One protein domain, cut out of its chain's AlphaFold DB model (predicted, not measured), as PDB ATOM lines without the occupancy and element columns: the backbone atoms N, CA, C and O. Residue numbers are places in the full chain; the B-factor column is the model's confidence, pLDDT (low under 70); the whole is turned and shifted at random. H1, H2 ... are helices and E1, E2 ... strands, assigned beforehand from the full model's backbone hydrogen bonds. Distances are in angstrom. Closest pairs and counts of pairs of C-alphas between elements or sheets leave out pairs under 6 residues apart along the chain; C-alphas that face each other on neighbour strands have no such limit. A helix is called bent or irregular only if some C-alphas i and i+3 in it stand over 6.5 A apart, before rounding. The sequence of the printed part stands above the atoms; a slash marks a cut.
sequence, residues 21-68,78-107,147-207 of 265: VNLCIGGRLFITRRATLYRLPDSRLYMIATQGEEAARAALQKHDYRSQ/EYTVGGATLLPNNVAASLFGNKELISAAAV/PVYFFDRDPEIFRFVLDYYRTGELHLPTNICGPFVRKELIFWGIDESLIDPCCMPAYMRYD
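This is residues 21 to 68, 78 to 107 and 147 to 207 of the 265 residues of the protein "BTB domain-containing protein" of Hymenolepis diminuta (UniProt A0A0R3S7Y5). A small, strongly turned sheet of four strands stands in the middle of an elongated body, with the long kinked helix H2 crossing it and reaching to one end, and H4, H5 and H6 following one another toward the other end. H3 covers the opposite face of the sheet, and H1 joins the sheet's E2 to H2. The printed part has 139 residues with six named helices and four named strands, in the order E1 E2 H1 H2 E3 H3 E4 H4 H5 H6. The sheet, in the order E2 E1 E4 E3, is mixed, and the class is mixed, helices and strands. The whole is compact by its radius of gyration of the C-alphas, 16.4 A, and spans 58 by 34 by 24 A.

In the sheet, E1, residues 21 to 25, and E2, residues 28 to 33, form an antiparallel hairpin, with N 23 and O 30 at 2.8 A. E4, residues 148 to 151, is parallel to E1, with N 24 and O 149 at 2.8 A. E3, residues 84 to 86, is antiparallel to E4, with N 150 and O 85 at 2.8 A. The strands' lines turn by 95 degrees from edge to edge. H2, residues 44 to 67, and H4, residues 155 to 167, on one face, and H3, residues 89 to 97, on the other, give three layers, helices on both faces of a sheet. H2 runs across the strands at a height over the sheet of 9.2 A, and H3 runs across them at 9.8 A. H4 runs along the strands at 9.9 A, at 5 degrees to E2 on the local plane. H1, residues 34 to 39, only grazes the sheet. H1 and H2 form a helical hairpin; H2 touches H1 with residues 45 to 49 alone, closest at the C-alphas of Leu 37 and Tyr 46, 5.3 A. H5, residues 178 to 188, touches residues 157 to 161 of H4 at a steep tilt of 63 degrees, closest at the C-alphas of Ile 157 and Val 181, 7.1 A. H6, residues 200 to 207, touches H5, closest at the C-alphas of Gly 178 and Tyr 203, 4.4 A. Every O i to N i+4 pair is within hydrogen-bond range in H5; the figures are 18 of 20 in H2, 3 of 5 in H3, 8 of 9 in H4, 2 of 4 in H6 and 0 of 2 in H1, where 2 of 3 O i to N i+3 pairs are within range.

E1 begins at C-alpha 21, (30.587, -2.084, -46.476), and E2 is 16.9 A long. H2 is 30.2 A long, with a kink of 66 degrees near residue 51, and is irregular, as C-alphas 50 and 53 are 7.6 A apart. H4 is 18.4 A long and H5 15.2 A. H6, irregular with C-alphas 203 and 206 at 7.0 A, ends at C-alpha 207, (1.565, 5.337, -65.925).

The C-alphas farthest apart, those of Gln 68 and Pro 201, are 58.4 A apart. Residues 69 to 77 are not printed, with 19.7 A between C-alphas 68 and 78, nor are 108 to 146, with 22.4 A between C-alphas 107 and 147. The link from H5 to H6 is long. The mean pLDDT of the printed part is 83.8, and it is under 70 at residues 63 to 68, 78 to 79 and 95 to 107.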
ATOM      1  N   VAL A  21      31.245  -3.369 -46.700       87.75
ATOM      2  CA  VAL A  21      30.587  -2.084 -46.476       87.75
ATOM      3  C   VAL A  21      29.267  -2.349 -45.761       87.75
ATOM      4  O   VAL A  21      28.467  -3.173 -46.215       87.75
ATOM      5  N   ASN A  22      29.049  -1.641 -44.651       89.75
ATOM      6  CA  ASN A  22      27.834  -1.732 -43.848       89.75
ATOM      7  C   ASN A  22      26.901  -0.570 -44.195       89.75
ATOM      8  O   ASN A  22      27.238   0.593 -43.973       89.75
ATOM      9  N   LEU A  23      25.723  -0.883 -44.722       91.00
ATOM     10  CA  LEU A  23      24.715   0.084 -45.143       91.00
ATOM     11  C   LEU A  23      23.469  -0.089 -44.271       91.00
ATOM     12  O   LEU A  23      22.864  -1.156 -44.266       91.00
ATOM     13  N   CYS A  24      23.074   0.937 -43.529       91.44
ATOM     14  CA  CYS A  24      21.828   0.954 -42.771       91.44
ATOM     15  C   CYS A  24      20.773   1.727 -43.567       91.44
ATOM     16  O   CYS A  24      20.865   2.943 -43.697       91.44
ATOM     17  N   ILE A  25      19.784   1.029 -44.117       93.25
ATOM     18  CA  ILE A  25      18.747   1.613 -44.973       93.25
ATOM     19  C   ILE A  25      17.420   1.555 -44.230       93.25
ATOM     20  O   ILE A  25      16.953   0.459 -43.923       93.25
ATOM     21  N   GLY A  26      16.846   2.704 -43.870       88.25
ATOM     22  CA  GLY A  26      15.569   2.760 -43.142       88.25
ATOM     23  C   GLY A  26      15.567   1.906 -41.863       88.25
ATOM     24  O   GLY A  26      14.579   1.251 -41.544       88.25
ATOM     25  N   GLY A  27      16.719   1.812 -41.186       84.25
ATOM     26  CA  GLY A  27      16.915   0.990 -39.986       84.25
ATOM     27  C   GLY A  27      17.291  -0.477 -40.236       84.25
ATOM     28  O   GLY A  27      17.628  -1.182 -39.285       84.25
ATOM     29  N   ARG A  28      17.285  -0.967 -41.482       83.38
ATOM     30  CA  ARG A  28      17.712  -2.332 -41.828       83.38
ATOM     31  C   ARG A  28      19.177  -2.361 -42.255       83.38
ATOM     32  O   ARG A  28      19.579  -1.643 -43.167       83.38
ATOM     33  N   LEU A  29      19.961  -3.242 -41.636       86.44
ATOM     34  CA  LEU A  29      21.368  -3.429 -41.974       86.44
ATOM     35  C   LEU A  29      21.535  -4.332 -43.207       86.44
ATOM     36  O   LEU A  29      21.034  -5.456 -43.252       86.44
ATOM     37  N   PHE A  30      22.297  -3.845 -44.179       88.62
ATOM     38  CA  PHE A  30      22.779  -4.564 -45.348       88.62
ATOM     39  C   PHE A  30      24.305  -4.593 -45.313       88.62
ATOM     40  O   PHE A  30      24.953  -3.573 -45.091       88.62
ATOM     41  N   ILE A  31      24.878  -5.765 -45.565       88.25
ATOM     42  CA  ILE A  31      26.327  -5.956 -45.640       88.25
ATOM     43  C   ILE A  31      26.649  -6.465 -47.040       88.25
ATOM     44  O   ILE A  31      26.012  -7.396 -47.546       88.25
ATOM     45  N   THR A  32      27.618  -5.836 -47.695       85.88
ATOM     46  CA  THR A  32      28.052  -6.223 -49.040       85.88
ATOM     47  C   THR A  32      29.548  -6.015 -49.214       85.88
ATOM     48  O   THR A  32      30.184  -5.361 -48.393       85.88
ATOM     49  N   ARG A  33      30.125  -6.566 -50.283       86.69
ATOM     50  CA  ARG A  33      31.529  -6.314 -50.617       86.69
ATOM     51  C   ARG A  33      31.676  -4.920 -51.215       86.69
ATOM     52  O   ARG A  33      30.856  -4.497 -52.023       86.69
ATOM     53  N   ARG A  34      32.779  -4.248 -50.909       87.62
ATOM     54  CA  ARG A  34      33.174  -2.973 -51.512       87.62
ATOM     55  C   ARG A  34      33.225  -3.073 -53.038       87.62
ATOM     56  O   ARG A  34      32.655  -2.233 -53.722       87.62
ATOM     57  N   ALA A  35      33.783  -4.169 -53.555       86.88
ATOM     58  CA  ALA A  35      33.850  -4.445 -54.990       86.88
ATOM     59  C   ALA A  35      32.473  -4.528 -55.676       86.88
ATOM     60  O   ALA A  35      32.347  -4.156 -56.838       86.88
ATOM     61  N   THR A  36      31.431  -4.970 -54.964       89.25
ATOM     62  CA  THR A  36      30.057  -5.018 -55.492       89.25
ATOM     63  C   THR A  36      29.562  -3.622 -55.857       89.25
ATOM     64  O   THR A  36      28.900  -3.446 -56.872       89.25
ATOM     65  N   LEU A  37      29.938  -2.608 -55.077       93.56
ATOM     66  CA  LEU A  37      29.512  -1.227 -55.285       93.56
ATOM     67  C   LEU A  37      30.244  -0.532 -56.446       93.56
ATOM     68  O   LEU A  37      29.820   0.538 -56.875       93.56
ATOM     69  N   TYR A  38      31.299  -1.144 -57.000       93.50
ATOM     70  CA  TYR A  38      32.024  -0.604 -58.154       93.50
ATOM     71  C   TYR A  38      31.274  -0.722 -59.481       93.50
ATOM     72  O   TYR A  38      31.695  -0.124 -60.467       93.50
ATOM     73  N   ARG A  39      30.154  -1.454 -59.512       92.62
ATOM     74  CA  ARG A  39      29.378  -1.669 -60.738       92.62
ATOM     75  C   ARG A  39      28.877  -0.381 -61.386       92.62
ATOM     76  O   ARG A  39      28.821  -0.317 -62.606       92.62
ATOM     77  N   LEU A  40      28.508   0.612 -60.580       93.69
ATOM     78  CA  LEU A  40      27.983   1.887 -61.063       93.69
ATOM     79  C   LEU A  40      28.878   3.039 -60.593       93.69
ATOM     80  O   LEU A  40      28.657   3.536 -59.486       93.69
ATOM     81  N   PRO A  41      29.867   3.467 -61.399       92.75
ATOM     82  CA  PRO A  41      30.842   4.494 -61.021       92.75
ATOM     83  C   PRO A  41      30.235   5.832 -60.594       92.75
ATOM     84  O   PRO A  41      30.725   6.464 -59.664       92.75
ATOM     85  N   ASP A  42      29.122   6.225 -61.209       90.94
ATOM     86  CA  ASP A  42      28.477   7.517 -60.942       90.94
ATOM     87  C   ASP A  42      27.474   7.460 -59.776       90.94
ATOM     88  O   ASP A  42      26.772   8.427 -59.482       90.94
ATOM     89  N   SER A  43      27.384   6.316 -59.088       94.31
ATOM     90  CA  SER A  43      26.412   6.115 -58.016       94.31
ATOM     91  C   SER A  43      26.908   6.577 -56.644       94.31
ATOM     92  O   SER A  43      28.094   6.552 -56.310       94.31
ATOM     93  N   ARG A  44      25.954   6.896 -55.765       94.19
ATOM     94  CA  ARG A  44      26.215   7.214 -54.349       94.19
ATOM     95  C   ARG A  44      26.966   6.100 -53.623       94.19
ATOM     96  O   ARG A  44      27.841   6.361 -52.799       94.19
ATOM     97  N   LEU A  45      26.629   4.850 -53.937       95.06
ATOM     98  CA  LEU A  45      27.256   3.682 -53.325       95.06
ATOM     99  C   LEU A  45      28.715   3.517 -53.771       95.06
ATOM    100  O   LEU A  45      29.547   3.099 -52.968       95.06
ATOM    101  N   TYR A  46      29.050   3.911 -55.002       94.69
ATOM    102  CA  TYR A  46      30.436   3.960 -55.465       94.69
ATOM    103  C   TYR A  46      31.268   4.977 -54.683       94.69
ATOM    104  O   TYR A  46      32.393   4.680 -54.273       94.69
ATOM    105  N   MET A  47      30.704   6.155 -54.397       93.06
ATOM    106  CA  MET A  47      31.369   7.151 -53.550       93.06
ATOM    107  C   MET A  47      31.652   6.602 -52.147       93.06
ATOM    108  O   MET A  47      32.749   6.777 -51.628       93.06
ATOM    109  N   ILE A  48      30.707   5.872 -51.545       92.44
ATOM    110  CA  ILE A  48      30.931   5.194 -50.256       92.44
ATOM    111  C   ILE A  48      32.051   4.157 -50.372       92.44
ATOM    112  O   ILE A  48      32.926   4.066 -49.509       92.44
ATOM    113  N   ALA A  49      32.054   3.381 -51.453       91.25
ATOM    114  CA  ALA A  49      33.043   2.340 -51.674       91.25
ATOM    115  C   ALA A  49      34.462   2.888 -51.883       91.25
ATOM    116  O   ALA A  49      35.422   2.199 -51.544       91.25
ATOM    117  N   THR A  50      34.604   4.101 -52.414       91.25
ATOM    118  CA  THR A  50      35.904   4.714 -52.730       91.25
ATOM    119  C   THR A  50      36.388   5.692 -51.661       91.25
ATOM    120  O   THR A  50      37.557   5.656 -51.301       91.25
ATOM    121  N   GLN A  51      35.501   6.522 -51.112       90.06
ATOM    122  CA  GLN A  51      35.841   7.630 -50.207       90.06
ATOM    123  C   GLN A  51      35.343   7.407 -48.771       90.06
ATOM    124  O   GLN A  51      35.698   8.147 -47.853       90.06
ATOM    125  N   GLY A  52      34.502   6.394 -48.545       87.00
ATOM    126  CA  GLY A  52      33.805   6.220 -47.274       87.00
ATOM    127  C   GLY A  52      34.719   5.951 -46.083       87.00
ATOM    128  O   GLY A  52      34.389   6.373 -44.974       87.00
ATOM    129  N   GLU A  53      35.840   5.251 -46.268       86.06
ATOM    130  CA  GLU A  53      36.775   4.983 -45.167       86.06
ATOM    131  C   GLU A  53      37.513   6.246 -44.731       86.06
ATOM    132  O   GLU A  53      37.661   6.500 -43.538       86.06
ATOM    133  N   GLU A  54      37.961   7.052 -45.691       85.69
ATOM    134  CA  GLU A  54      38.643   8.318 -45.421       85.69
ATOM    135  C   GLU A  54      37.699   9.298 -44.724       85.69
ATOM    136  O   GLU A  54      38.062   9.878 -43.699       85.69
ATOM    137  N   ALA A  55      36.455   9.398 -45.205       85.12
ATOM    138  CA  ALA A  55      35.411  10.194 -44.569       85.12
ATOM    139  C   ALA A  55      35.135   9.737 -43.125       85.12
ATOM    140  O   ALA A  55      35.028  10.568 -42.222       85.12
ATOM    141  N   ALA A  56      35.082   8.422 -42.881       84.00
ATOM    142  CA  ALA A  56      34.890   7.870 -41.542       84.00
ATOM    143  C   ALA A  56      36.070   8.168 -40.603       84.00
ATOM    144  O   ALA A  56      35.858   8.599 -39.469       84.00
ATOM    145  N   ARG A  57      37.316   8.002 -41.071       83.88
ATOM    146  CA  ARG A  57      38.517   8.346 -40.287       83.88
ATOM    147  C   ARG A  57      38.545   9.833 -39.935       83.88
ATOM    148  O   ARG A  57      38.812  10.180 -38.787       83.88
ATOM    149  N   ALA A  58      38.223  10.703 -40.893       82.25
ATOM    150  CA  ALA A  58      38.158  12.144 -40.673       82.25
ATOM    151  C   ALA A  58      37.060  12.536 -39.667       82.25
ATOM    152  O   ALA A  58      37.256  13.450 -38.861       82.25
ATOM    153  N   ALA A  59      35.916  11.842 -39.684       78.38
ATOM    154  CA  ALA A  59      34.832  12.061 -38.730       78.38
ATOM    155  C   ALA A  59      35.237  11.683 -37.294       78.38
ATOM    156  O   ALA A  59      34.991  12.457 -36.367       78.38
ATOM    157  N   LEU A  60      35.914  10.543 -37.114       75.06
ATOM    158  CA  LEU A  60      36.410  10.097 -35.806       75.06
ATOM    159  C   LEU A  60      37.442  11.073 -35.223       75.06
ATOM    160  O   LEU A  60      37.294  11.508 -34.085       75.06
ATOM    161  N   GLN A  61      38.422  11.506 -36.025       75.56
ATOM    162  CA  GLN A  61      39.448  12.461 -35.582       75.56
ATOM    163  C   GLN A  61      38.851  13.794 -35.099       75.56
ATOM    164  O   GLN A  61      39.301  14.362 -34.103       75.56
ATOM    165  N   LYS A  62      37.812  14.297 -35.778       70.25
ATOM    166  CA  LYS A  62      37.104  15.521 -35.366       70.25
ATOM    167  C   LYS A  62      36.281  15.329 -34.094       70.25
ATOM    168  O   LYS A  62      36.189  16.261 -33.296       70.25
ATOM    169  N   HIS A  63      35.677  14.155 -33.910       67.38
ATOM    170  CA  HIS A  63      34.926  13.837 -32.698       67.38
ATOM    171  C   HIS A  63      35.846  13.800 -31.469       67.38
ATOM    172  O   HIS A  63      35.527  14.418 -30.453       67.38
ATOM    173  N   ASP A  64      37.015  13.168 -31.584       65.44
ATOM    174  CA  ASP A  64      38.001  13.101 -30.499       65.44
ATOM    175  C   ASP A  64      38.506  14.498 -30.110       65.44
ATOM    176  O   ASP A  64      38.512  14.844 -28.929       65.44
ATOM    177  N   TYR A  65      38.815  15.354 -31.092       57.81
ATOM    178  CA  TYR A  65      39.205  16.748 -30.840       57.81
ATOM    179  C   TYR A  65      38.100  17.559 -30.143       57.81
ATOM    180  O   TYR A  65      38.367  18.319 -29.215       57.81
ATOM    181  N   ARG A  66      36.835  17.391 -30.551       57.94
ATOM    182  CA  ARG A  66      35.710  18.145 -29.979       57.94
ATOM    183  C   ARG A  66      35.301  17.655 -28.592       57.94
ATOM    184  O   ARG A  66      34.832  18.461 -27.807       57.94
ATOM    185  N   SER A  67      35.533  16.385 -28.261       57.44
ATOM    186  CA  SER A  67      35.324  15.859 -26.902       57.44
ATOM    187  C   SER A  67      36.250  16.490 -25.848       57.44
ATOM    188  O   SER A  67      35.970  16.412 -24.654       57.44
ATOM    189  N   GLN A  68      37.321  17.160 -26.288       57.12
ATOM    190  CA  GLN A  68      38.251  17.911 -25.439       57.12
ATOM    191  C   GLN A  68      37.860  19.392 -25.264       57.12
ATOM    192  O   GLN A  68      38.460  20.083 -24.444       57.12
ATOM    193  N   GLU A  78      26.846  17.084 -40.381       56.25
ATOM    194  CA  GLU A  78      26.429  15.861 -41.043       56.25
ATOM    195  C   GLU A  78      27.632  15.295 -41.807       56.25
ATOM    196  O   GLU A  78      27.995  15.771 -42.885       56.25
ATOM    197  N   TYR A  79      28.326  14.324 -41.211       67.88
ATOM    198  CA  TYR A  79      29.407  13.618 -41.883       67.88
ATOM    199  C   TYR A  79      28.773  12.757 -42.966       67.88
ATOM    200  O   TYR A  79      28.304  11.648 -42.696       67.88
ATOM    201  N   THR A  80      28.711  13.314 -44.174       80.69
ATOM    202  CA  THR A  80      28.064  12.683 -45.314       80.69
ATOM    203  C   THR A  80      29.075  12.218 -46.349       80.69
ATOM    204  O   THR A  80      30.023  12.922 -46.691       80.69
ATOM    205  N   VAL A  81      28.868  11.011 -46.870       87.12
ATOM    206  CA  VAL A  81      29.592  10.487 -48.036       87.12
ATOM    207  C   VAL A  81      28.595   9.806 -48.961       87.12
ATOM    208  O   VAL A  81      27.787   8.991 -48.524       87.12
ATOM    209  N   GLY A  82      28.563  10.210 -50.233       83.06
ATOM    210  CA  GLY A  82      27.508   9.777 -51.162       83.06
ATOM    211  C   GLY A  82      26.088  10.193 -50.729       83.06
ATOM    212  O   GLY A  82      25.101   9.671 -51.244       83.06
ATOM    213  N   GLY A  83      25.957  11.127 -49.780       87.50
ATOM    214  CA  GLY A  83      24.685  11.475 -49.138       87.50
ATOM    215  C   GLY A  83      24.236  10.510 -48.034       87.50
ATOM    216  O   GLY A  83      23.105  10.630 -47.582       87.50
ATOM    217  N   ALA A  84      25.085   9.570 -47.608       89.81
ATOM    218  CA  ALA A  84      24.840   8.753 -46.423       89.81
ATOM    219  C   ALA A  84      25.406   9.417 -45.176       89.81
ATOM    220  O   ALA A  84      26.552   9.862 -45.198       89.81
ATOM    221  N   THR A  85      24.659   9.393 -44.080       90.12
ATOM    222  CA  THR A  85      25.125   9.848 -42.767       90.12
ATOM    223  C   THR A  85      25.962   8.753 -42.109       90.12
ATOM    224  O   THR A  85      25.540   7.602 -42.026       90.12
ATOM    225  N   LEU A  86      27.148   9.081 -41.604       87.56
ATOM    226  CA  LEU A  86      27.937   8.139 -40.804       87.56
ATOM    227  C   LEU A  86      27.322   7.958 -39.409       87.56
ATOM    228  O   LEU A  86      27.176   8.927 -38.665       87.56
ATOM    229  N   LEU A  87      26.986   6.717 -39.037       83.69
ATOM    230  CA  LEU A  87      26.467   6.429 -37.700       83.69
ATOM    231  C   LEU A  87      27.592   6.417 -36.653       83.69
ATOM    232  O   LEU A  87      28.607   5.748 -36.863       83.69
ATOM    233  N   PRO A  88      27.402   7.080 -35.497       78.25
ATOM    234  CA  PRO A  88      28.312   6.972 -34.362       78.25
ATOM    235  C   PRO A  88      28.466   5.528 -33.860       78.25
ATOM    236  O   PRO A  88      27.523   4.735 -33.918       78.25
ATOM    237  N   ASN A  89      29.632   5.197 -33.298       75.62
ATOM    238  CA  ASN A  89      29.982   3.832 -32.878       75.62
ATOM    239  C   ASN A  89      28.972   3.206 -31.901       75.62
ATOM    240  O   ASN A  89      28.668   2.021 -32.009       75.62
ATOM    241  N   ASN A  90      28.432   3.991 -30.966       70.94
ATOM    242  CA  ASN A  90      27.423   3.530 -30.007       70.94
ATOM    243  C   ASN A  90      26.099   3.150 -30.690       70.94
ATOM    244  O   ASN A  90      25.474   2.164 -30.311       70.94
ATOM    245  N   VAL A  91      25.682   3.898 -31.715       75.44
ATOM    246  CA  VAL A  91      24.475   3.594 -32.498       75.44
ATOM    247  C   VAL A  91      24.723   2.387 -33.401       75.44
ATOM    248  O   VAL A  91      23.900   1.475 -33.453       75.44
ATOM    249  N   ALA A  92      25.881   2.344 -34.062       75.50
ATOM    250  CA  ALA A  92      26.283   1.224 -34.904       75.50
ATOM    251  C   ALA A  92      26.341  -0.097 -34.115       75.50
ATOM    252  O   ALA A  92      25.825  -1.109 -34.583       75.50
ATOM    253  N   ALA A  93      26.894  -0.093 -32.897       71.06
ATOM    254  CA  ALA A  93      26.975  -1.279 -32.041       71.06
ATOM    255  C   ALA A  93      25.595  -1.894 -31.737       71.06
ATOM    256  O   ALA A  93      25.446  -3.117 -31.768       71.06
ATOM    257  N   SER A  94      24.572  -1.061 -31.532       71.06
ATOM    258  CA  SER A  94      23.190  -1.510 -31.307       71.06
ATOM    259  C   SER A  94      22.574  -2.219 -32.520       71.06
ATOM    260  O   SER A  94      21.704  -3.072 -32.350       71.06
ATOM    261  N   LEU A  95      23.041  -1.922 -33.739       69.44
ATOM    262  CA  LEU A  95      22.600  -2.611 -34.959       69.44
ATOM    263  C   LEU A  95      23.209  -4.015 -35.082       69.44
ATOM    264  O   LEU A  95      22.541  -4.928 -35.556       69.44
ATOM    265  N   PHE A  96      24.459  -4.202 -34.645       64.50
ATOM    266  CA  PHE A  96      25.155  -5.497 -34.705       64.50
ATOM    267  C   PHE A  96      24.866  -6.412 -33.501       64.50
ATOM    268  O   PHE A  96      25.003  -7.630 -33.613       64.50
ATOM    269  N   GLY A  97      24.481  -5.847 -32.350       51.78
ATOM    270  CA  GLY A  97      24.206  -6.589 -31.111       51.78
ATOM    271  C   GLY A  97      22.946  -7.462 -31.151       51.78
ATOM    272  O   GLY A  97      22.872  -8.455 -30.431       51.78
ATOM    273  N   ASN A  98      21.987  -7.157 -32.031       51.12
ATOM    274  CA  ASN A  98      20.804  -7.986 -32.265       51.12
ATOM    275  C   ASN A  98      21.064  -8.970 -33.415       51.12
ATOM    276  O   ASN A  98      20.766  -8.700 -34.575       51.12
ATOM    277  N   LYS A  99      21.613 -10.147 -33.098       44.84
ATOM    278  CA  LYS A  99      21.918 -11.210 -34.079       44.84
ATOM    279  C   LYS A  99      20.684 -11.918 -34.682       44.84
ATOM    280  O   LYS A  99      20.853 -12.802 -35.512       44.84
ATOM    281  N   GLU A 100      19.466 -11.506 -34.327       44.88
ATOM    282  CA  GLU A 100      18.184 -12.075 -34.796       44.88
ATOM    283  C   GLU A 100      17.467 -11.190 -35.843       44.88
ATOM    284  O   GLU A 100      16.254 -11.264 -36.022       44.88
ATOM    285  N   LEU A 101      18.179 -10.305 -36.551       41.59
ATOM    286  CA  LEU A 101      17.557  -9.364 -37.492       41.59
ATOM    287  C   LEU A 101      17.180 -10.010 -38.841       41.59
ATOM    288  O   LEU A 101      17.663  -9.615 -39.905       41.59
ATOM    289  N   ILE A 102      16.194 -10.912 -38.825       36.66
ATOM    290  CA  ILE A 102      15.218 -10.960 -39.918       36.66
ATOM    291  C   ILE A 102      14.384  -9.682 -39.776       36.66
ATOM    292  O   ILE A 102      13.391  -9.633 -39.064       36.66
ATOM    293  N   SER A 103      14.820  -8.625 -40.466       38.31
ATOM    294  CA  SER A 103      14.157  -7.319 -40.606       38.31
ATOM    295  C   SER A 103      13.989  -6.484 -39.320       38.31
ATOM    296  O   SER A 103      13.231  -6.806 -38.413       38.31
ATOM    297  N   ALA A 104      14.596  -5.293 -39.317       39.56
ATOM    298  CA  ALA A 104      14.355  -4.226 -38.336       39.56
ATOM    299  C   ALA A 104      12.868  -3.797 -38.212       39.56
ATOM    300  O   ALA A 104      12.505  -3.085 -37.282       39.56
ATOM    301  N   ALA A 105      11.987  -4.298 -39.086       40.09
ATOM    302  CA  ALA A 105      10.534  -4.159 -38.998       40.09
ATOM    303  C   ALA A 105       9.909  -4.804 -37.739       40.09
ATOM    304  O   ALA A 105       8.793  -4.442 -37.366       40.09
ATOM    305  N   ALA A 106      10.592  -5.741 -37.067       40.88
ATOM    306  CA  ALA A 106      10.099  -6.345 -35.823       40.88
ATOM    307  C   ALA A 106      10.157  -5.387 -34.616       40.88
ATOM    308  O   ALA A 106       9.339  -5.491 -33.703       40.88
ATOM    309  N   VAL A 107      11.074  -4.412 -34.625       41.53
ATOM    310  CA  VAL A 107      11.275  -3.486 -33.495       41.53
ATOM    311  C   VAL A 107      10.112  -2.492 -33.366       41.53
ATOM    312  O   VAL A 107       9.729  -2.137 -32.256       41.53
ATOM    313  N   PRO A 147      32.789   1.471 -40.195       85.88
ATOM    314  CA  PRO A 147      31.778   2.504 -40.352       85.88
ATOM    315  C   PRO A 147      30.465   1.920 -40.877       85.88
ATOM    316  O   PRO A 147      30.456   0.993 -41.693       85.88
ATOM    317  N   VAL A 148      29.353   2.487 -40.409       88.19
ATOM    318  CA  VAL A 148      28.006   2.176 -40.895       88.19
ATOM    319  C   VAL A 148      27.429   3.423 -41.549       88.19
ATOM    320  O   VAL A 148      27.312   4.469 -40.910       88.19
ATOM    321  N   TYR A 149      27.073   3.301 -42.824       91.06
ATOM    322  CA  TYR A 149      26.525   4.388 -43.630       91.06
ATOM    323  C   TYR A 149      25.002   4.310 -43.614       91.06
ATOM    324  O   TYR A 149      24.430   3.312 -44.050       91.06
ATOM    325  N   PHE A 150      24.350   5.343 -43.099       91.62
ATOM    326  CA  PHE A 150      22.905   5.409 -42.965       91.62
ATOM    327  C   PHE A 150      22.250   6.178 -44.109       91.62
ATOM    328  O   PHE A 150      22.704   7.252 -44.497       91.62
ATOM    329  N   PHE A 151      21.142   5.630 -44.594       93.06
ATOM    330  CA  PHE A 151      20.238   6.262 -45.537       93.06
ATOM    331  C   PHE A 151      18.803   6.138 -45.024       93.06
ATOM    332  O   PHE A 151      18.319   5.031 -44.770       93.06
ATOM    333  N   ASP A 152      18.092   7.260 -44.950       92.12
ATOM    334  CA  ASP A 152      16.668   7.288 -44.609       92.12
ATOM    335  C   ASP A 152      15.801   6.992 -45.843       92.12
ATOM    336  O   ASP A 152      15.153   7.870 -46.415       92.12
ATOM    337  N   ARG A 153      15.907   5.757 -46.345       94.19
ATOM    338  CA  ARG A 153      15.251   5.262 -47.568       94.19
ATOM    339  C   ARG A 153      14.567   3.926 -47.316       94.19
ATOM    340  O   ARG A 153      14.794   3.286 -46.292       94.19
ATOM    341  N   ASP A 154      13.765   3.489 -48.280       93.00
ATOM    342  CA  ASP A 154      13.005   2.250 -48.177       93.00
ATOM    343  C   ASP A 154      13.905   0.994 -48.302       93.00
ATOM    344  O   ASP A 154      14.539   0.776 -49.344       93.00
ATOM    345  N   PRO A 155      13.982   0.137 -47.263       92.62
ATOM    346  CA  PRO A 155      14.815  -1.062 -47.300       92.62
ATOM    347  C   PRO A 155      14.254  -2.189 -48.175       92.62
ATOM    348  O   PRO A 155      15.007  -3.095 -48.539       92.62
ATOM    349  N   GLU A 156      12.955  -2.196 -48.482       91.12
ATOM    350  CA  GLU A 156      12.334  -3.228 -49.314       91.12
ATOM    351  C   GLU A 156      12.757  -3.057 -50.777       91.12
ATOM    352  O   GLU A 156      13.203  -4.022 -51.404       91.12
ATOM    353  N   ILE A 157      12.733  -1.821 -51.284       94.25
ATOM    354  CA  ILE A 157      13.236  -1.487 -52.622       94.25
ATOM    355  C   ILE A 157      14.755  -1.614 -52.699       94.25
ATOM    356  O   ILE A 157      15.278  -2.144 -53.683       94.25
ATOM    357  N   PHE A 158      15.477  -1.193 -51.655       96.25
ATOM    358  CA  PHE A 158      16.938  -1.262 -51.653       96.25
ATOM    359  C   PHE A 158      17.481  -2.678 -51.860       96.25
ATOM    360  O   PHE A 158      18.555  -2.852 -52.433       96.25
ATOM    361  N   ARG A 159      16.742  -3.714 -51.447       94.44
ATOM    362  CA  ARG A 159      17.137  -5.098 -51.721       94.44
ATOM    363  C   ARG A 159      17.347  -5.343 -53.220       94.44
ATOM    364  O   ARG A 159      18.369  -5.904 -53.594       94.44
ATOM    365  N   PHE A 160      16.422  -4.885 -54.061       95.25
ATOM    366  CA  PHE A 160      16.496  -5.048 -55.516       95.25
ATOM    367  C   PHE A 160      17.599  -4.194 -56.139       95.25
ATOM    368  O   PHE A 160      18.305  -4.651 -57.033       95.25
ATOM    369  N   VAL A 161      17.800  -2.985 -55.606       96.94
ATOM    370  CA  VAL A 161      18.943  -2.131 -55.954       96.94
ATOM    371  C   VAL A 161      20.239  -2.897 -55.703       96.94
ATOM    372  O   VAL A 161      21.046  -3.056 -56.609       96.94
ATOM    373  N   LEU A 162      20.428  -3.442 -54.500       95.31
ATOM    374  CA  LEU A 162      21.642  -4.171 -54.145       95.31
ATOM    375  C   LEU A 162      21.821  -5.461 -54.958       95.31
ATOM    376  O   LEU A 162      22.951  -5.808 -55.304       95.31
ATOM    377  N   ASP A 163      20.734  -6.161 -55.276       94.44
ATOM    378  CA  ASP A 163      20.774  -7.347 -56.132       94.44
ATOM    379  C   ASP A 163      21.240  -6.982 -57.551       94.44
ATOM    380  O   ASP A 163      22.128  -7.658 -58.072       94.44
ATOM    381  N   TYR A 164      20.815  -5.839 -58.105       96.50
ATOM    382  CA  TYR A 164      21.357  -5.315 -59.364       96.50
ATOM    383  C   TYR A 164      22.869  -5.043 -59.297       96.50
ATOM    384  O   TYR A 164      23.586  -5.348 -60.249       96.50
ATOM    385  N   TYR A 165      23.410  -4.557 -58.171       94.81
ATOM    386  CA  TYR A 165      24.869  -4.430 -57.987       94.81
ATOM    387  C   TYR A 165      25.597  -5.781 -57.892       94.81
ATOM    388  O   TYR A 165      26.808  -5.838 -58.112       94.81
ATOM    389  N   ARG A 166      24.892  -6.877 -57.582       90.94
ATOM    390  CA  ARG A 166      25.459  -8.236 -57.491       90.94
ATOM    391  C   ARG A 166      25.372  -8.994 -58.810       90.94
ATOM    392  O   ARG A 166      26.401  -9.456 -59.299       90.94
ATOM    393  N   THR A 167      24.199  -9.042 -59.439       93.06
ATOM    394  CA  THR A 167      23.914  -9.847 -60.647       93.06
ATOM    395  C   THR A 167      24.109  -9.070 -61.947       93.06
ATOM    396  O   THR A 167      24.797  -9.546 -62.839       93.06
ATOM    397  N   GLY A 168      23.627  -7.827 -61.994       93.12
ATOM    398  CA  GLY A 168      23.648  -6.955 -63.175       93.12
ATOM    399  C   GLY A 168      22.291  -6.907 -63.873       93.12
ATOM    400  O   GLY A 168      22.135  -6.189 -64.852       93.12
ATOM    401  N   GLU A 169      21.328  -7.643 -63.327       95.00
ATOM    402  CA  GLU A 169      19.947  -7.772 -63.783       95.00
ATOM    403  C   GLU A 169      19.050  -7.004 -62.806       95.00
ATOM    404  O   GLU A 169      19.177  -7.157 -61.583       95.00
ATOM    405  N   LEU A 170      18.195  -6.119 -63.324       96.44
ATOM    406  CA  LEU A 170      17.345  -5.244 -62.516       96.44
ATOM    407  C   LEU A 170      15.908  -5.753 -62.544       96.44
ATOM    408  O   LEU A 170      15.069  -5.332 -63.347       96.44
ATOM    409  N   HIS A 171      15.607  -6.617 -61.583       95.31
ATOM    410  CA  HIS A 171      14.245  -7.045 -61.301       95.31
ATOM    411  C   HIS A 171      13.585  -6.152 -60.256       95.31
ATOM    412  O   HIS A 171      14.232  -5.665 -59.331       95.31
ATOM    413  N   LEU A 172      12.272  -5.968 -60.382       93.62
ATOM    414  CA  LEU A 172      11.472  -5.115 -59.508       93.62
ATOM    415  C   LEU A 172      10.343  -5.898 -58.821       93.62
ATOM    416  O   LEU A 172       9.830  -6.867 -59.388       93.62
ATOM    417  N   PRO A 173       9.915  -5.463 -57.621       90.31
ATOM    418  CA  PRO A 173       8.758  -6.032 -56.940       90.31
ATOM    419  C   PRO A 173       7.470  -5.761 -57.724       90.31
ATOM    420  O   PRO A 173       7.241  -4.654 -58.208       90.31
ATOM    421  N   THR A 174       6.588  -6.756 -57.810       86.31
ATOM    422  CA  THR A 174       5.311  -6.644 -58.539       86.31
ATOM    423  C   THR A 174       4.189  -6.002 -57.722       86.31
ATOM    424  O   THR A 174       3.168  -5.619 -58.287       86.31
ATOM    425  N   ASN A 175       4.347  -5.922 -56.399       87.06
ATOM    426  CA  ASN A 175       3.366  -5.394 -55.445       87.06
ATOM    427  C   ASN A 175       3.525  -3.890 -55.167       87.06
ATOM    428  O   ASN A 175       2.725  -3.332 -54.420       87.06
ATOM    429  N   ILE A 176       4.539  -3.234 -55.735       88.88
ATOM    430  CA  ILE A 176       4.847  -1.827 -55.467       88.88
ATOM    431  C   ILE A 176       4.631  -1.002 -56.736       88.88
ATOM    432  O   ILE A 176       4.928  -1.443 -57.845       88.88
ATOM    433  N   CYS A 177       4.082   0.206 -56.588       89.31
ATOM    434  CA  CYS A 177       3.752   1.044 -57.732       89.31
ATOM    435  C   CYS A 177       5.009   1.602 -58.427       89.31
ATOM    436  O   CYS A 177       5.946   2.084 -57.782       89.31
ATOM    437  N   GLY A 178       4.995   1.603 -59.765       91.88
ATOM    438  CA  GLY A 178       6.101   2.085 -60.602       91.88
ATOM    439  C   GLY A 178       6.641   3.479 -60.245       91.88
ATOM    440  O   GLY A 178       7.855   3.630 -60.142       91.88
ATOM    441  N   PRO A 179       5.808   4.502 -59.958       91.38
ATOM    442  CA  PRO A 179       6.305   5.829 -59.590       91.38
ATOM    443  C   PRO A 179       7.079   5.872 -58.277       91.38
ATOM    444  O   PRO A 179       7.929   6.743 -58.107       91.38
ATOM    445  N   PHE A 180       6.758   4.996 -57.324       93.00
ATOM    446  CA  PHE A 180       7.521   4.912 -56.085       93.00
ATOM    447  C   PHE A 180       8.887   4.285 -56.359       93.00
ATOM    448  O   PHE A 180       9.907   4.877 -56.013       93.00
ATOM    449  N   VAL A 181       8.910   3.172 -57.100       94.38
ATOM    450  CA  VAL A 181      10.154   2.531 -57.550       94.38
ATOM    451  C   VAL A 181      11.027   3.504 -58.345       94.38
ATOM    452  O   VAL A 181      12.217   3.614 -58.077       94.38
ATOM    453  N   ARG A 182      10.436   4.283 -59.260       94.62
ATOM    454  CA  ARG A 182      11.108   5.340 -60.030       94.62
ATOM    455  C   ARG A 182      11.883   6.309 -59.138       94.62
ATOM    456  O   ARG A 182      13.041   6.602 -59.408       94.62
ATOM    457  N   LYS A 183      11.255   6.803 -58.066       95.50
ATOM    458  CA  LYS A 183      11.905   7.730 -57.123       95.50
ATOM    459  C   LYS A 183      13.106   7.089 -56.433       95.50
ATOM    460  O   LYS A 183      14.112   7.764 -56.232       95.50
ATOM    461  N   GLU A 184      13.010   5.809 -56.082       96.69
ATOM    462  CA  GLU A 184      14.141   5.075 -55.518       96.69
ATOM    463  C   GLU A 184      15.253   4.874 -56.554       96.69
ATOM    464  O   GLU A 184      16.395   5.205 -56.263       96.69
ATOM    465  N   LEU A 185      14.949   4.429 -57.778       96.06
ATOM    466  CA  LEU A 185      15.960   4.252 -58.832       96.06
ATOM    467  C   LEU A 185      16.724   5.553 -59.122       96.06
ATOM    468  O   LEU A 185      17.955   5.552 -59.120       96.06
ATOM    469  N   ILE A 186      16.009   6.678 -59.238       95.88
ATOM    470  CA  ILE A 186      16.616   8.010 -59.390       95.88
ATOM    471  C   ILE A 186      17.526   8.338 -58.201       95.88
ATOM    472  O   ILE A 186      18.633   8.840 -58.390       95.88
ATOM    473  N   PHE A 187      17.089   8.052 -56.970       96.50
ATOM    474  CA  PHE A 187      17.895   8.304 -55.777       96.50
ATOM    475  C   PHE A 187      19.211   7.512 -55.790       96.50
ATOM    476  O   PHE A 187      20.265   8.070 -55.465       96.50
ATOM    477  N   TRP A 188      19.151   6.237 -56.182       96.56
ATOM    478  CA  TRP A 188      20.306   5.338 -56.255       96.56
ATOM    479  C   TRP A 188      21.172   5.548 -57.505       96.56
ATOM    480  O   TRP A 188      22.275   5.005 -57.568       96.56
ATOM    481  N   GLY A 189      20.723   6.373 -58.456       95.00
ATOM    482  CA  GLY A 189      21.435   6.648 -59.704       95.00
ATOM    483  C   GLY A 189      21.374   5.483 -60.694       95.00
ATOM    484  O   GLY A 189      22.339   5.246 -61.413       95.00
ATOM    485  N   ILE A 190      20.271   4.732 -60.691       95.88
ATOM    486  CA  ILE A 190      20.017   3.624 -61.616       95.88
ATOM    487  C   ILE A 190      19.009   4.088 -62.667       95.88
ATOM    488  O   ILE A 190      17.944   4.601 -62.325       95.88
ATOM    489  N   ASP A 191      19.343   3.897 -63.940       94.75
ATOM    490  CA  ASP A 191      18.470   4.240 -65.062       94.75
ATOM    491  C   ASP A 191      17.310   3.232 -65.192       94.75
ATOM    492  O   ASP A 191      17.502   2.019 -65.102       94.75
ATOM    493  N   GLU A 192      16.092   3.729 -65.424       93.62
ATOM    494  CA  GLU A 192      14.887   2.909 -65.628       93.62
ATOM    495  C   GLU A 192      14.972   2.021 -66.878       93.62
ATOM    496  O   GLU A 192      14.316   0.984 -66.951       93.62
ATOM    497  N   SER A 193      15.783   2.398 -67.867       93.31
ATOM    498  CA  SER A 193      16.026   1.595 -69.070       93.31
ATOM    499  C   SER A 193      16.729   0.268 -68.780       93.31
ATOM    500  O   SER A 193      16.676  -0.635 -69.612       93.31
ATOM    501  N   LEU A 194      17.342   0.127 -67.600       95.06
ATOM    502  CA  LEU A 194      17.996  -1.102 -67.153       95.06
ATOM    503  C   LEU A 194      17.007  -2.130 -66.590       95.06
ATOM    504  O   LEU A 194      17.416  -3.253 -66.312       95.06
ATOM    505  N   ILE A 195      15.734  -1.761 -66.392       96.12
ATOM    506  CA  ILE A 195      14.703  -2.664 -65.869       96.12
ATOM    507  C   ILE A 195      14.517  -3.834 -66.832       96.12
ATOM    508  O   ILE A 195      14.208  -3.641 -68.010       96.12
ATOM    509  N   ASP A 196      14.616  -5.052 -66.302       95.69
ATOM    510  CA  ASP A 196      14.475  -6.249 -67.120       95.69
ATOM    511  C   ASP A 196      13.079  -6.365 -67.759       95.69
ATOM    512  O   ASP A 196      12.062  -6.029 -67.128       95.69
ATOM    513  N   PRO A 197      12.980  -6.920 -68.986       94.25
ATOM    514  CA  PRO A 197      11.719  -7.019 -69.723       94.25
ATOM    515  C   PRO A 197      10.586  -7.715 -68.960       94.25
ATOM    516  O   PRO A 197       9.418  -7.385 -69.160       94.25
ATOM    517  N   CYS A 198      10.899  -8.653 -68.058       93.69
ATOM    518  CA  CYS A 198       9.892  -9.350 -67.253       93.69
ATOM    519  C   CYS A 198       9.179  -8.435 -66.241       93.69
ATOM    520  O   CYS A 198       8.041  -8.705 -65.859       93.69
ATOM    521  N   CYS A 199       9.826  -7.349 -65.809       94.12
ATOM    522  CA  CYS A 199       9.304  -6.417 -64.810       94.12
ATOM    523  C   CYS A 199       8.682  -5.163 -65.439       94.12
ATOM    524  O   CYS A 199       7.821  -4.534 -64.820       94.12
ATOM    525  N   MET A 200       9.063  -4.831 -66.677       92.69
ATOM    526  CA  MET A 200       8.608  -3.631 -67.384       92.69
ATOM    527  C   MET A 200       7.074  -3.486 -67.457       92.69
ATOM    528  O   MET A 200       6.577  -2.398 -67.153       92.69
ATOM    529  N   PRO A 201       6.278  -4.540 -67.757       91.19
ATOM    530  CA  PRO A 201       4.823  -4.406 -67.786       91.19
ATOM    531  C   PRO A 201       4.250  -3.994 -66.428       91.19
ATOM    532  O   PRO A 201       3.416  -3.100 -66.352       91.19
ATOM    533  N   ALA A 202       4.715  -4.609 -65.336       89.81
ATOM    534  CA  ALA A 202       4.243  -4.279 -63.993       89.81
ATOM    535  C   ALA A 202       4.629  -2.851 -63.582       89.81
ATOM    536  O   ALA A 202       3.817  -2.148 -62.981       89.81
ATOM    537  N   TYR A 203       5.832  -2.416 -63.956       91.94
ATOM    538  CA  TYR A 203       6.331  -1.068 -63.717       91.94
ATOM    539  C   TYR A 203       5.487   0.010 -64.423       91.94
ATOM    540  O   TYR A 203       5.103   1.004 -63.801       91.94
ATOM    541  N   MET A 204       5.135  -0.212 -65.694       90.19
ATOM    542  CA  MET A 204       4.418   0.764 -66.525       90.19
ATOM    543  C   MET A 204       2.907   0.840 -66.273       90.19
ATOM    544  O   MET A 204       2.298   1.864 -66.598       90.19
ATOM    545  N   ARG A 205       2.300  -0.175 -65.639       85.81
ATOM    546  CA  ARG A 205       0.845  -0.228 -65.365       85.81
ATOM    547  C   ARG A 205       0.289   1.054 -64.756       85.81
ATOM    548  O   ARG A 205      -0.785   1.497 -65.142       85.81
ATOM    549  N   TYR A 206       1.006   1.660 -63.812       79.75
ATOM    550  CA  TYR A 206       0.527   2.880 -63.162       79.75
ATOM    551  C   TYR A 206       0.496   4.078 -64.120       79.75
ATOM    552  O   TYR A 206      -0.434   4.885 -64.079       79.75
ATOM    553  N   ASP A 207       1.511   4.226 -64.975       80.69
ATOM    554  CA  ASP A 207       1.565   5.337 -65.925       80.69
ATOM    555  C   ASP A 207       0.483   5.180 -67.000       80.69
ATOM    556  O   ASP A 207      -0.140   6.168 -67.393       80.69
TER     557      ASP A 207